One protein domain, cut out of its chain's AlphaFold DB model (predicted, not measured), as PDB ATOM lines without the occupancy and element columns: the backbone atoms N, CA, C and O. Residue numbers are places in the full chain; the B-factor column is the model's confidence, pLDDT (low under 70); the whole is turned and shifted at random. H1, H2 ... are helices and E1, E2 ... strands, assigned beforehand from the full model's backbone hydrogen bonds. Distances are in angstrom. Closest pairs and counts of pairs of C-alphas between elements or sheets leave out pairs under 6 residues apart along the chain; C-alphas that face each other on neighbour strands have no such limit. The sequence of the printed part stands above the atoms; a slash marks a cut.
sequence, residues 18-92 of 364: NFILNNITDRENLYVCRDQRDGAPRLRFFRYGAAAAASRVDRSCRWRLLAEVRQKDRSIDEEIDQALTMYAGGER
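What this domain is: This is residues 18 to 92 of the 364 residues of the protein "A_deaminase domain-containing protein" of Trichogramma brassicae (UniProt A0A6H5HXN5). A two-stranded hairpin, E1 and E2, forms the middle, with four short helices spread round it: H2 toward one end of the longest axis, H1 and H4 toward the other, H3 starting beside E1. The printed part has 75 residues, in the order H1 E1 E2 H2 H3 H4, class mixed, sheet antiparallel. It is compact, radius of gyration of the C-alphas 12.5 A, spanning 35 by 28 by 21 A.

How they stand to each other: E1, residues 30 to 34, and E2, residues 41 to 45, are antiparallel; N 31 and O 44, 2.9 A apart, are within hydrogen-bond range. The closest C-alphas of E1 and H3, residues 66 to 72, are Tyr 31 and Leu 66, 4.8 A. H1, residues 18 to 24, and H4, residues 76 to 82, only just touch, with 3 pairs of C-alphas within 8 A, the closest Leu 21 and Asp 81, 7.0 A. H2, residues 50 to 57, touches no helix. Every O i to N i+4 pair is within hydrogen-bond range in H1, H2 and H4; in H3, 2 of 3.

Where its parts are: E1 measures 13.9 A, E2 13.7 A, H2 11.0 A. C-alpha 18 is at (295.525, 131.758, 156.856), C-alpha 82 at (285.439, 137.353, 158.162).

The domain as a whole: The printed part has no cut and no long link. pLDDT is under 70 in 22 residues, among them 47 to 58.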
ATOM      1  N   ASN A  18     295.022 132.816 155.978       76.12
ATOM      2  CA  ASN A  18     295.525 131.758 156.856       76.12
ATOM      3  C   ASN A  18     296.848 132.135 157.529       76.12
ATOM      4  O   ASN A  18     297.056 131.782 158.685       76.12
ATOM      5  N   PHE A  19     297.741 132.839 156.829       75.62
ATOM      6  CA  PHE A  19     298.982 133.321 157.428       75.62
ATOM      7  C   PHE A  19     298.709 134.414 158.464       75.62
ATOM      8  O   PHE A  19     299.295 134.407 159.543       75.62
ATOM      9  N   ILE A  20     297.786 135.334 158.178       72.75
ATOM     10  CA  ILE A  20     297.423 136.378 159.139       72.75
ATOM     11  C   ILE A  20     296.808 135.742 160.397       72.75
ATOM     12  O   ILE A  20     297.285 135.999 161.500       72.75
ATOM     13  N   LEU A  21     295.826 134.852 160.239       76.38
ATOM     14  CA  LEU A  21     295.161 134.165 161.350       76.38
ATOM     15  C   LEU A  21     296.117 133.280 162.152       76.38
ATOM     16  O   LEU A  21     296.290 133.490 163.342       76.38
ATOM     17  N   ASN A  22     296.803 132.339 161.512       77.75
ATOM     18  CA  ASN A  22     297.533 131.290 162.234       77.75
ATOM     19  C   ASN A  22     298.987 131.658 162.570       77.75
ATOM     20  O   ASN A  22     299.760 130.802 162.995       77.75
ATOM     21  N   ASN A  23     299.418 132.889 162.283       77.94
ATOM     22  CA  ASN A  23     300.770 133.344 162.604       77.94
ATOM     23  C   ASN A  23     300.750 134.749 163.186       77.94
ATOM     24  O   ASN A  23     301.200 134.961 164.308       77.94
ATOM     25  N   ILE A  24     300.223 135.722 162.441       78.06
ATOM     26  CA  ILE A  24     300.290 137.113 162.884       78.06
ATOM     27  C   ILE A  24     299.416 137.337 164.118       78.06
ATOM     28  O   ILE A  24     299.862 137.993 165.060       78.06
ATOM     29  N   THR A  25     298.191 136.805 164.129       81.69
ATOM     30  CA  THR A  25     297.278 137.069 165.246       81.69
ATOM     31  C   THR A  25     297.655 136.357 166.545       81.69
ATOM     32  O   THR A  25     297.218 136.776 167.613       81.69
ATOM     33  N   ASP A  26     298.541 135.363 166.476       82.62
ATOM     34  CA  ASP A  26     299.107 134.672 167.638       82.62
ATOM     35  C   ASP A  26     300.314 135.397 168.256       82.62
ATOM     36  O   ASP A  26     300.831 134.971 169.290       82.62
ATOM     37  N   ARG A  27     300.776 136.503 167.659       80.69
ATOM     38  CA  ARG A  27     301.914 137.272 168.184       80.69
ATOM     39  C   ARG A  27     301.545 138.027 169.460       80.69
ATOM     40  O   ARG A  27     300.447 138.567 169.609       80.69
ATOM     41  N   GLU A  28     302.517 138.131 170.364       77.94
ATOM     42  CA  GLU A  28     302.366 138.877 171.612       77.94
ATOM     43  C   GLU A  28     302.039 140.361 171.374       77.94
ATOM     44  O   GLU A  28     302.461 140.968 170.390       77.94
ATOM     45  N   ASN A  29     301.335 140.973 172.331       79.50
ATOM     46  CA  ASN A  29     300.976 142.397 172.333       79.50
ATOM     47  C   ASN A  29     300.034 142.851 171.205       79.50
ATOM     48  O   ASN A  29     299.943 144.050 170.921       79.50
ATOM     49  N   LEU A  30     299.302 141.921 170.587       82.44
ATOM     50  CA  LEU A  30     298.202 142.241 169.687       82.44
ATOM     51  C   LEU A  30     296.904 142.456 170.469       82.44
ATOM     52  O   LEU A  30     296.492 141.612 171.265       82.44
ATOM     53  N   TYR A  31     296.241 143.586 170.235       85.06
ATOM     54  CA  TYR A  31     294.984 143.947 170.881       85.06
ATOM     55  C   TYR A  31     293.846 143.977 169.866       85.06
ATOM     56  O   TYR A  31     294.059 144.293 168.698       85.06
ATOM     57  N   VAL A  32     292.632 143.709 170.344       86.94
ATOM     58  CA  VAL A  32     291.383 143.785 169.586       86.94
ATOM     59  C   VAL A  32     290.401 144.754 170.242       86.94
ATOM     60  O   VAL A  32     290.280 144.809 171.471       86.94
ATOM     61  N   CYS A  33     289.675 145.515 169.432       85.56
ATOM     62  CA  CYS A  33     288.461 146.220 169.842       85.56
ATOM     63  C   CYS A  33     287.336 145.934 168.846       85.56
ATOM     64  O   CYS A  33     287.597 145.625 167.690       85.56
ATOM     65  N   ARG A  34     286.085 146.027 169.299       82.94
ATOM     66  CA  ARG A  34     284.920 146.085 168.410       82.94
ATOM     67  C   ARG A  34     284.527 147.551 168.327       82.94
ATOM     68  O   ARG A  34     284.246 148.143 169.373       82.94
ATOM     69  N   ASP A  35     284.607 148.133 167.138       75.56
ATOM     70  CA  ASP A  35     284.274 149.542 166.938       75.56
ATOM     71  C   ASP A  35     282.779 149.744 167.203       75.56
ATOM     72  O   ASP A  35     281.932 149.010 166.693       75.56
ATOM     73  N   GLN A  36     282.434 150.717 168.042       73.69
ATOM     74  CA  GLN A  36     281.040 150.964 168.416       73.69
ATOM     75  C   GLN A  36     280.176 151.502 167.263       73.69
ATOM     76  O   GLN A  36     278.953 151.519 167.391       73.69
ATOM     77  N   ARG A  37     280.781 151.952 166.157       69.38
ATOM     78  CA  ARG A  37     280.080 152.542 165.006       69.38
ATOM     79  C   ARG A  37     279.545 151.493 164.040       69.38
ATOM     80  O   ARG A  37     278.431 151.642 163.547       69.38
ATOM     81  N   ASP A  38     280.335 150.464 163.756       67.94
ATOM     82  CA  ASP A  38     280.019 149.444 162.748       67.94
ATOM     83  C   ASP A  38     280.057 148.006 163.297       67.94
ATOM     84  O   ASP A  38     279.652 147.073 162.607       67.94
ATOM     85  N   GLY A  39     280.493 147.817 164.545       70.44
ATOM     86  CA  GLY A  39     280.621 146.512 165.187       70.44
ATOM     87  C   GLY A  39     281.805 145.680 164.691       70.44
ATOM     88  O   GLY A  39     281.978 144.558 165.168       70.44
ATOM     89  N   ALA A  40     282.620 146.197 163.768       71.94
ATOM     90  CA  ALA A  40     283.713 145.448 163.167       71.94
ATOM     91  C   ALA A  40     284.884 145.277 164.151       71.94
ATOM     92  O   ALA A  40     285.212 146.209 164.903       71.94
ATOM     93  N   PRO A  41     285.555 144.109 164.156       79.44
ATOM     94  CA  PRO A  41     286.779 143.937 164.918       79.44
ATOM     95  C   PRO A  41     287.904 144.767 164.287       79.44
ATOM     96  O   PRO A  41     288.116 144.756 163.076       79.44
ATOM     97  N   ARG A  42     288.667 145.476 165.116       81.94
ATOM     98  CA  ARG A  42     289.899 146.173 164.735       81.94
ATOM     99  C   ARG A  42     291.052 145.567 165.522       81.94
ATOM    100  O   ARG A  42     290.904 145.324 166.721       81.94
ATOM    101  N   LEU A  43     292.187 145.340 164.865       81.44
ATOM    102  CA  LEU A  43     293.412 144.831 165.485       81.44
ATOM    103  C   LEU A  43     294.503 145.900 165.509       81.44
ATOM    104  O   LEU A  43     294.606 146.717 164.594       81.44
ATOM    105  N   ARG A  44     295.314 145.908 166.571       79.62
ATOM    106  CA  ARG A  44     296.455 146.820 166.700       79.62
ATOM    107  C   ARG A  44     297.502 146.290 167.670       79.62
ATOM    108  O   ARG A  44     297.174 145.914 168.794       79.62
ATOM    109  N   PHE A  45     298.770 146.337 167.269       75.44
ATOM    110  CA  PHE A  45     299.879 146.153 168.201       75.44
ATOM    111  C   PHE A  45     300.091 147.409 169.047       75.44
ATOM    112  O   PHE A  45     300.129 148.533 168.532       75.44
ATOM    113  N   PHE A  46     300.287 147.215 170.347       72.50
ATOM    114  CA  PHE A  46     300.723 148.270 171.256       72.50
ATOM    115  C   PHE A  46     302.069 147.902 171.869       72.50
ATOM    116  O   PHE A  46     302.304 146.754 172.232       72.50
ATOM    117  N   ARG A  47     302.945 148.895 172.058       65.88
ATOM    118  CA  ARG A  47     304.045 148.745 173.019       65.88
ATOM    119  C   ARG A  47     303.443 148.651 174.430       65.88
ATOM    120  O   ARG A  47     302.424 149.297 174.691       65.88
ATOM    121  N   TYR A  48     304.050 147.851 175.309       59.66
ATOM    122  CA  TYR A  48     303.556 147.573 176.666       59.66
ATOM    123  C   TYR A  48     302.987 148.827 177.364       59.66
ATOM    124  O   TYR A  48     303.644 149.863 177.441       59.66
ATOM    125  N   GLY A  49     301.739 148.740 177.841       59.44
ATOM    126  CA  GLY A  49     301.035 149.817 178.558       59.44
ATOM    127  C   GLY A  49     300.342 150.883 177.689       59.44
ATOM    128  O   GLY A  49     299.477 151.602 178.193       59.44
ATOM    129  N   ALA A  50     300.627 150.967 176.383       67.44
ATOM    130  CA  ALA A  50     300.084 152.023 175.513       67.44
ATOM    131  C   ALA A  50     298.597 151.840 175.132       67.44
ATOM    132  O   ALA A  50     297.927 152.808 174.770       67.44
ATOM    133  N   ALA A  51     298.048 150.628 175.259       64.44
ATOM    134  CA  ALA A  51     296.653 150.330 174.912       64.44
ATOM    135  C   ALA A  51     295.636 151.101 175.781       64.44
ATOM    136  O   ALA A  51     294.600 151.564 175.291       64.44
ATOM    137  N   ALA A  52     295.948 151.291 177.069       66.44
ATOM    138  CA  ALA A  52     295.097 152.036 177.997       66.44
ATOM    139  C   ALA A  52     295.057 153.535 177.663       66.44
ATOM    140  O   ALA A  52     294.010 154.164 177.800       66.44
ATOM    141  N   ALA A  53     296.173 154.099 177.191       63.50
ATOM    142  CA  ALA A  53     296.236 155.478 176.720       63.50
ATOM    143  C   ALA A  53     295.468 155.651 175.399       63.50
ATOM    144  O   ALA A  53     294.659 156.566 175.279       63.50
ATOM    145  N   ALA A  54     295.632 154.727 174.449       61.34
ATOM    146  CA  ALA A  54     294.918 154.767 173.173       61.34
ATOM    147  C   ALA A  54     293.392 154.665 173.336       61.34
ATOM    148  O   ALA A  54     292.662 155.412 172.692       61.34
ATOM    149  N   SER A  55     292.915 153.827 174.264       67.38
ATOM    150  CA  SER A  55     291.479 153.698 174.579       67.38
ATOM    151  C   SER A  55     290.879 154.941 175.261       67.38
ATOM    152  O   SER A  55     289.662 155.061 175.368       67.38
ATOM    153  N   ARG A  56     291.710 155.858 175.784       67.81
ATOM    154  CA  ARG A  56     291.251 157.150 176.335       67.81
ATOM    155  C   ARG A  56     291.109 158.216 175.250       67.81
ATOM    156  O   ARG A  56     290.281 159.112 175.404       67.81
ATOM    157  N   VAL A  57     291.919 158.114 174.196       66.06
ATOM    158  CA  VAL A  57     291.930 159.033 173.048       66.06
ATOM    159  C   VAL A  57     290.814 158.676 172.073       66.06
ATOM    160  O   VAL A  57     290.036 159.545 171.691       66.06
ATOM    161  N   ASP A  58     290.685 157.396 171.725       69.12
ATOM    162  CA  ASP A  58     289.590 156.895 170.903       69.12
ATOM    163  C   ASP A  58     288.562 156.170 171.776       69.12
ATOM    164  O   ASP A  58     288.742 155.017 172.167       69.12
ATOM    165  N   ARG A  59     287.459 156.861 172.084       70.12
ATOM    166  CA  ARG A  59     286.369 156.292 172.887       70.12
ATOM    167  C   ARG A  59     285.525 155.273 172.120       70.12
ATOM    168  O   ARG A  59     284.793 154.524 172.763       70.12
ATOM    169  N   SER A  60     285.625 155.231 170.787       75.94
ATOM    170  CA  SER A  60     284.888 154.265 169.963       75.94
ATOM    171  C   SER A  60     285.474 152.854 170.050       75.94
ATOM    172  O   SER A  60     284.771 151.886 169.765       75.94
ATOM    173  N   CYS A  61     286.721 152.724 170.527       77.50
ATOM    174  CA  CYS A  61     287.426 151.453 170.609       77.50
ATOM    175  C   CYS A  61     288.096 151.223 171.970       77.50
ATOM    176  O   CYS A  61     289.103 151.833 172.328       77.50
ATOM    177  N   ARG A  62     287.559 150.257 172.730       84.06
ATOM    178  CA  ARG A  62     288.156 149.782 173.987       84.06
ATOM    179  C   ARG A  62     289.058 148.579 173.720       84.06
ATOM    180  O   ARG A  62     288.574 147.451 173.614       84.06
ATOM    181  N   TRP A  63     290.358 148.832 173.611       83.75
ATOM    182  CA  TRP A  63     291.359 147.825 173.264       83.75
ATOM    183  C   TRP A  63     291.560 146.805 174.389       83.75
ATOM    184  O   TRP A  63     291.770 147.171 175.547       83.75
ATOM    185  N   ARG A  64     291.509 145.515 174.045       85.56
ATOM    186  CA  ARG A  64     291.748 144.372 174.943       85.56
ATOM    187  C   ARG A  64     292.774 143.435 174.320       85.56
ATOM    188  O   ARG A  64     292.797 143.312 173.101       85.56
ATOM    189  N   LEU A  65     293.622 142.802 175.128       85.50
ATOM    190  CA  LEU A  65     294.648 141.897 174.607       85.50
ATOM    191  C   LEU A  65     293.965 140.709 173.913       85.50
ATOM    192  O   LEU A  65     293.105 140.062 174.513       85.50
ATOM    193  N   LEU A  66     294.321 140.424 172.658       84.06
ATOM    194  CA  LEU A  66     293.640 139.398 171.864       84.06
ATOM    195  C   LEU A  66     293.777 138.012 172.509       84.06
ATOM    196  O   LEU A  66     292.800 137.269 172.562       84.06
ATOM    197  N   ALA A  67     294.941 137.704 173.090       84.94
ATOM    198  CA  ALA A  67     295.166 136.461 173.826       84.94
ATOM    199  C   ALA A  67     294.175 136.268 174.995       84.94
ATOM    200  O   ALA A  67     293.665 135.167 175.192       84.94
ATOM    201  N   GLU A  68     293.838 137.330 175.735       87.25
ATOM    202  CA  GLU A  68     292.851 137.269 176.825       87.25
ATOM    203  C   GLU A  68     291.417 137.132 176.305       87.25
ATOM    204  O   GLU A  68     290.592 136.450 176.915       87.25
ATOM    205  N   VAL A  69     291.104 137.788 175.181       85.81
ATOM    206  CA  VAL A  69     289.785 137.681 174.545       85.81
ATOM    207  C   VAL A  69     289.565 136.256 174.038       85.81
ATOM    208  O   VAL A  69     288.533 135.672 174.355       85.81
ATOM    209  N   ARG A  70     290.555 135.653 173.371       88.00
ATOM    210  CA  ARG A  70     290.506 134.272 172.856       88.00
ATOM    211  C   ARG A  70     290.273 133.208 173.922       88.00
ATOM    212  O   ARG A  70     289.651 132.187 173.641       88.00
ATOM    213  N   GLN A  71     290.753 133.433 175.145       86.81
ATOM    214  CA  GLN A  71     290.490 132.520 176.263       86.81
ATOM    215  C   GLN A  71     289.007 132.496 176.663       86.81
ATOM    216  O   GLN A  71     288.540 131.490 177.192       86.81
ATOM    217  N   LYS A  72     288.272 133.594 176.433       86.62
ATOM    218  CA  LYS A  72     286.883 133.779 176.886       86.62
ATOM    219  C   LYS A  72     285.852 133.674 175.763       86.62
ATOM    220  O   LYS A  72     284.717 133.295 176.024       86.62
ATOM    221  N   ASP A  73     286.233 134.034 174.544       81.88
ATOM    222  CA  ASP A  73     285.368 134.120 173.369       81.88
ATOM    223  C   ASP A  73     286.132 133.566 172.162       81.88
ATOM    224  O   ASP A  73     286.975 134.246 171.582       81.88
ATOM    225  N   ARG A  74     285.853 132.307 171.808       79.44
ATOM    226  CA  ARG A  74     286.472 131.634 170.655       79.44
ATOM    227  C   ARG A  74     285.903 132.112 169.314       79.44
ATOM    228  O   ARG A  74     286.581 131.955 168.306       79.44
ATOM    229  N   SER A  75     284.717 132.733 169.285       81.19
ATOM    230  CA  SER A  75     284.136 133.256 168.035       81.19
ATOM    231  C   SER A  75     284.852 134.498 167.502       81.19
ATOM    232  O   SER A  75     284.650 134.878 166.351       81.19
ATOM    233  N   ILE A  76     285.764 135.090 168.285       79.88
ATOM    234  CA  ILE A  76     286.608 136.192 167.817       79.88
ATOM    235  C   ILE A  76     287.481 135.795 166.620       79.88
ATOM    236  O   ILE A  76     287.740 136.634 165.764       79.88
ATOM    237  N   ASP A  77     287.906 134.531 166.525       80.19
ATOM    238  CA  ASP A  77     288.722 134.063 165.401       80.19
ATOM    239  C   ASP A  77     287.890 133.976 164.110       80.19
ATOM    240  O   ASP A  77     288.390 134.316 163.042       80.19
ATOM    241  N   GLU A  78     286.599 133.635 164.205       77.12
ATOM    242  CA  GLU A  78     285.661 133.691 163.073       77.12
ATOM    243  C   GLU A  78     285.349 135.139 162.663       77.12
ATOM    244  O   GLU A  78     285.264 135.442 161.472       77.12
ATOM    245  N   GLU A  79     285.215 136.059 163.626       74.94
ATOM    246  CA  GLU A  79     285.042 137.491 163.347       74.94
ATOM    247  C   GLU A  79     286.272 138.080 162.638       74.94
ATOM    248  O   GLU A  79     286.127 138.820 161.664       74.94
ATOM    249  N   ILE A  80     287.481 137.735 163.099       73.56
ATOM    250  CA  ILE A  80     288.745 138.131 162.467       73.56
ATOM    251  C   ILE A  80     288.857 137.505 161.070       73.56
ATOM    252  O   ILE A  80     289.225 138.204 160.129       73.56
ATOM    253  N   ASP A  81     288.506 136.225 160.904       73.62
ATOM    254  CA  ASP A  81     288.514 135.536 159.605       73.62
ATOM    255  C   ASP A  81     287.600 136.233 158.587       73.62
ATOM    256  O   ASP A  81     288.017 136.503 157.458       73.62
ATOM    257  N   GLN A  82     286.386 136.611 159.000       72.62
ATOM    258  CA  GLN A  82     285.439 137.353 158.162       72.62
ATOM    259  C   GLN A  82     285.896 138.788 157.871       72.62
ATOM    260  O   GLN A  82     285.612 139.316 156.792       72.62
ATOM    261  N   ALA A  83     286.609 139.414 158.808       69.38
ATOM    262  CA  ALA A  83     287.188 140.747 158.658       69.38
ATOM    263  C   ALA A  83     288.510 140.761 157.869       69.38
ATOM    264  O   ALA A  83     289.094 141.825 157.701       69.38
ATOM    265  N   LEU A  84     288.983 139.610 157.379       70.12
ATOM    266  CA  LEU A  84     290.195 139.474 156.562       70.12
ATOM    267  C   LEU A  84     289.909 139.098 155.103       70.12
ATOM    268  O   LEU A  84     290.840 138.872 154.331       70.12
ATOM    269  N   THR A  85     288.640 138.999 154.705       69.31
ATOM    270  CA  THR A  85     288.271 138.540 153.365       69.31
ATOM    271  C   THR A  85     287.020 139.206 152.820       69.31
ATOM    272  O   THR A  85     286.120 139.613 153.552       69.31
ATOM    273  N   MET A  86     286.920 139.246 151.496       70.75
ATOM    274  CA  MET A  86     285.746 139.705 150.776       70.75
ATOM    275  C   MET A  86     284.604 138.686 150.748       70.75
ATOM    276  O   MET A  86     283.456 139.115 150.616       70.75
ATOM    277  N   TYR A  87     284.845 137.390 150.992       64.31
ATOM    278  CA  TYR A  87     283.768 136.391 151.051       64.31
ATOM    279  C   TYR A  87     282.758 136.718 152.165       64.31
ATOM    280  O   TYR A  87     283.114 136.970 153.315       64.31
ATOM    281  N   ALA A  88     281.474 136.782 151.807       55.56
ATOM    282  CA  ALA A  88     280.379 137.105 152.718       55.56
ATOM    283  C   ALA A  88     279.710 135.811 153.200       55.56
ATOM    284  O   ALA A  88     278.731 135.357 152.616       55.56
ATOM    285  N   GLY A  89     280.260 135.206 154.254       47.59
ATOM    286  CA  GLY A  89     279.697 134.002 154.874       47.59
ATOM    287  C   GLY A  89     278.574 134.255 155.892       47.59
ATOM    288  O   GLY A  89     277.997 133.298 156.391       47.59
ATOM    289  N   GLY A  90     278.242 135.512 156.220       50.62
ATOM    290  CA  GLY A  90     277.278 135.812 157.284       50.62
ATOM    291  C   GLY A  90     276.597 137.176 157.164       50.62
ATOM    292  O   GLY A  90     277.162 138.137 156.644       50.62
ATOM    293  N   GLU A  91     275.365 137.264 157.674       49.69
ATOM    294  CA  GLU A  91     274.481 138.441 157.571       49.69
ATOM    295  C   GLU A  91     274.958 139.672 158.371       49.69
ATOM    296  O   GLU A  91     274.406 140.758 158.206       49.69
ATOM    297  N   ARG A  92     276.000 139.540 159.205       47.88
ATOM    298  CA  ARG A  92     276.423 140.578 160.164       47.88
ATOM    299  C   ARG A  92     277.387 141.645 159.633       47.88
ATOM    300  O   ARG A  92     277.410 142.725 160.206       47.88
TER     301      ARG A  92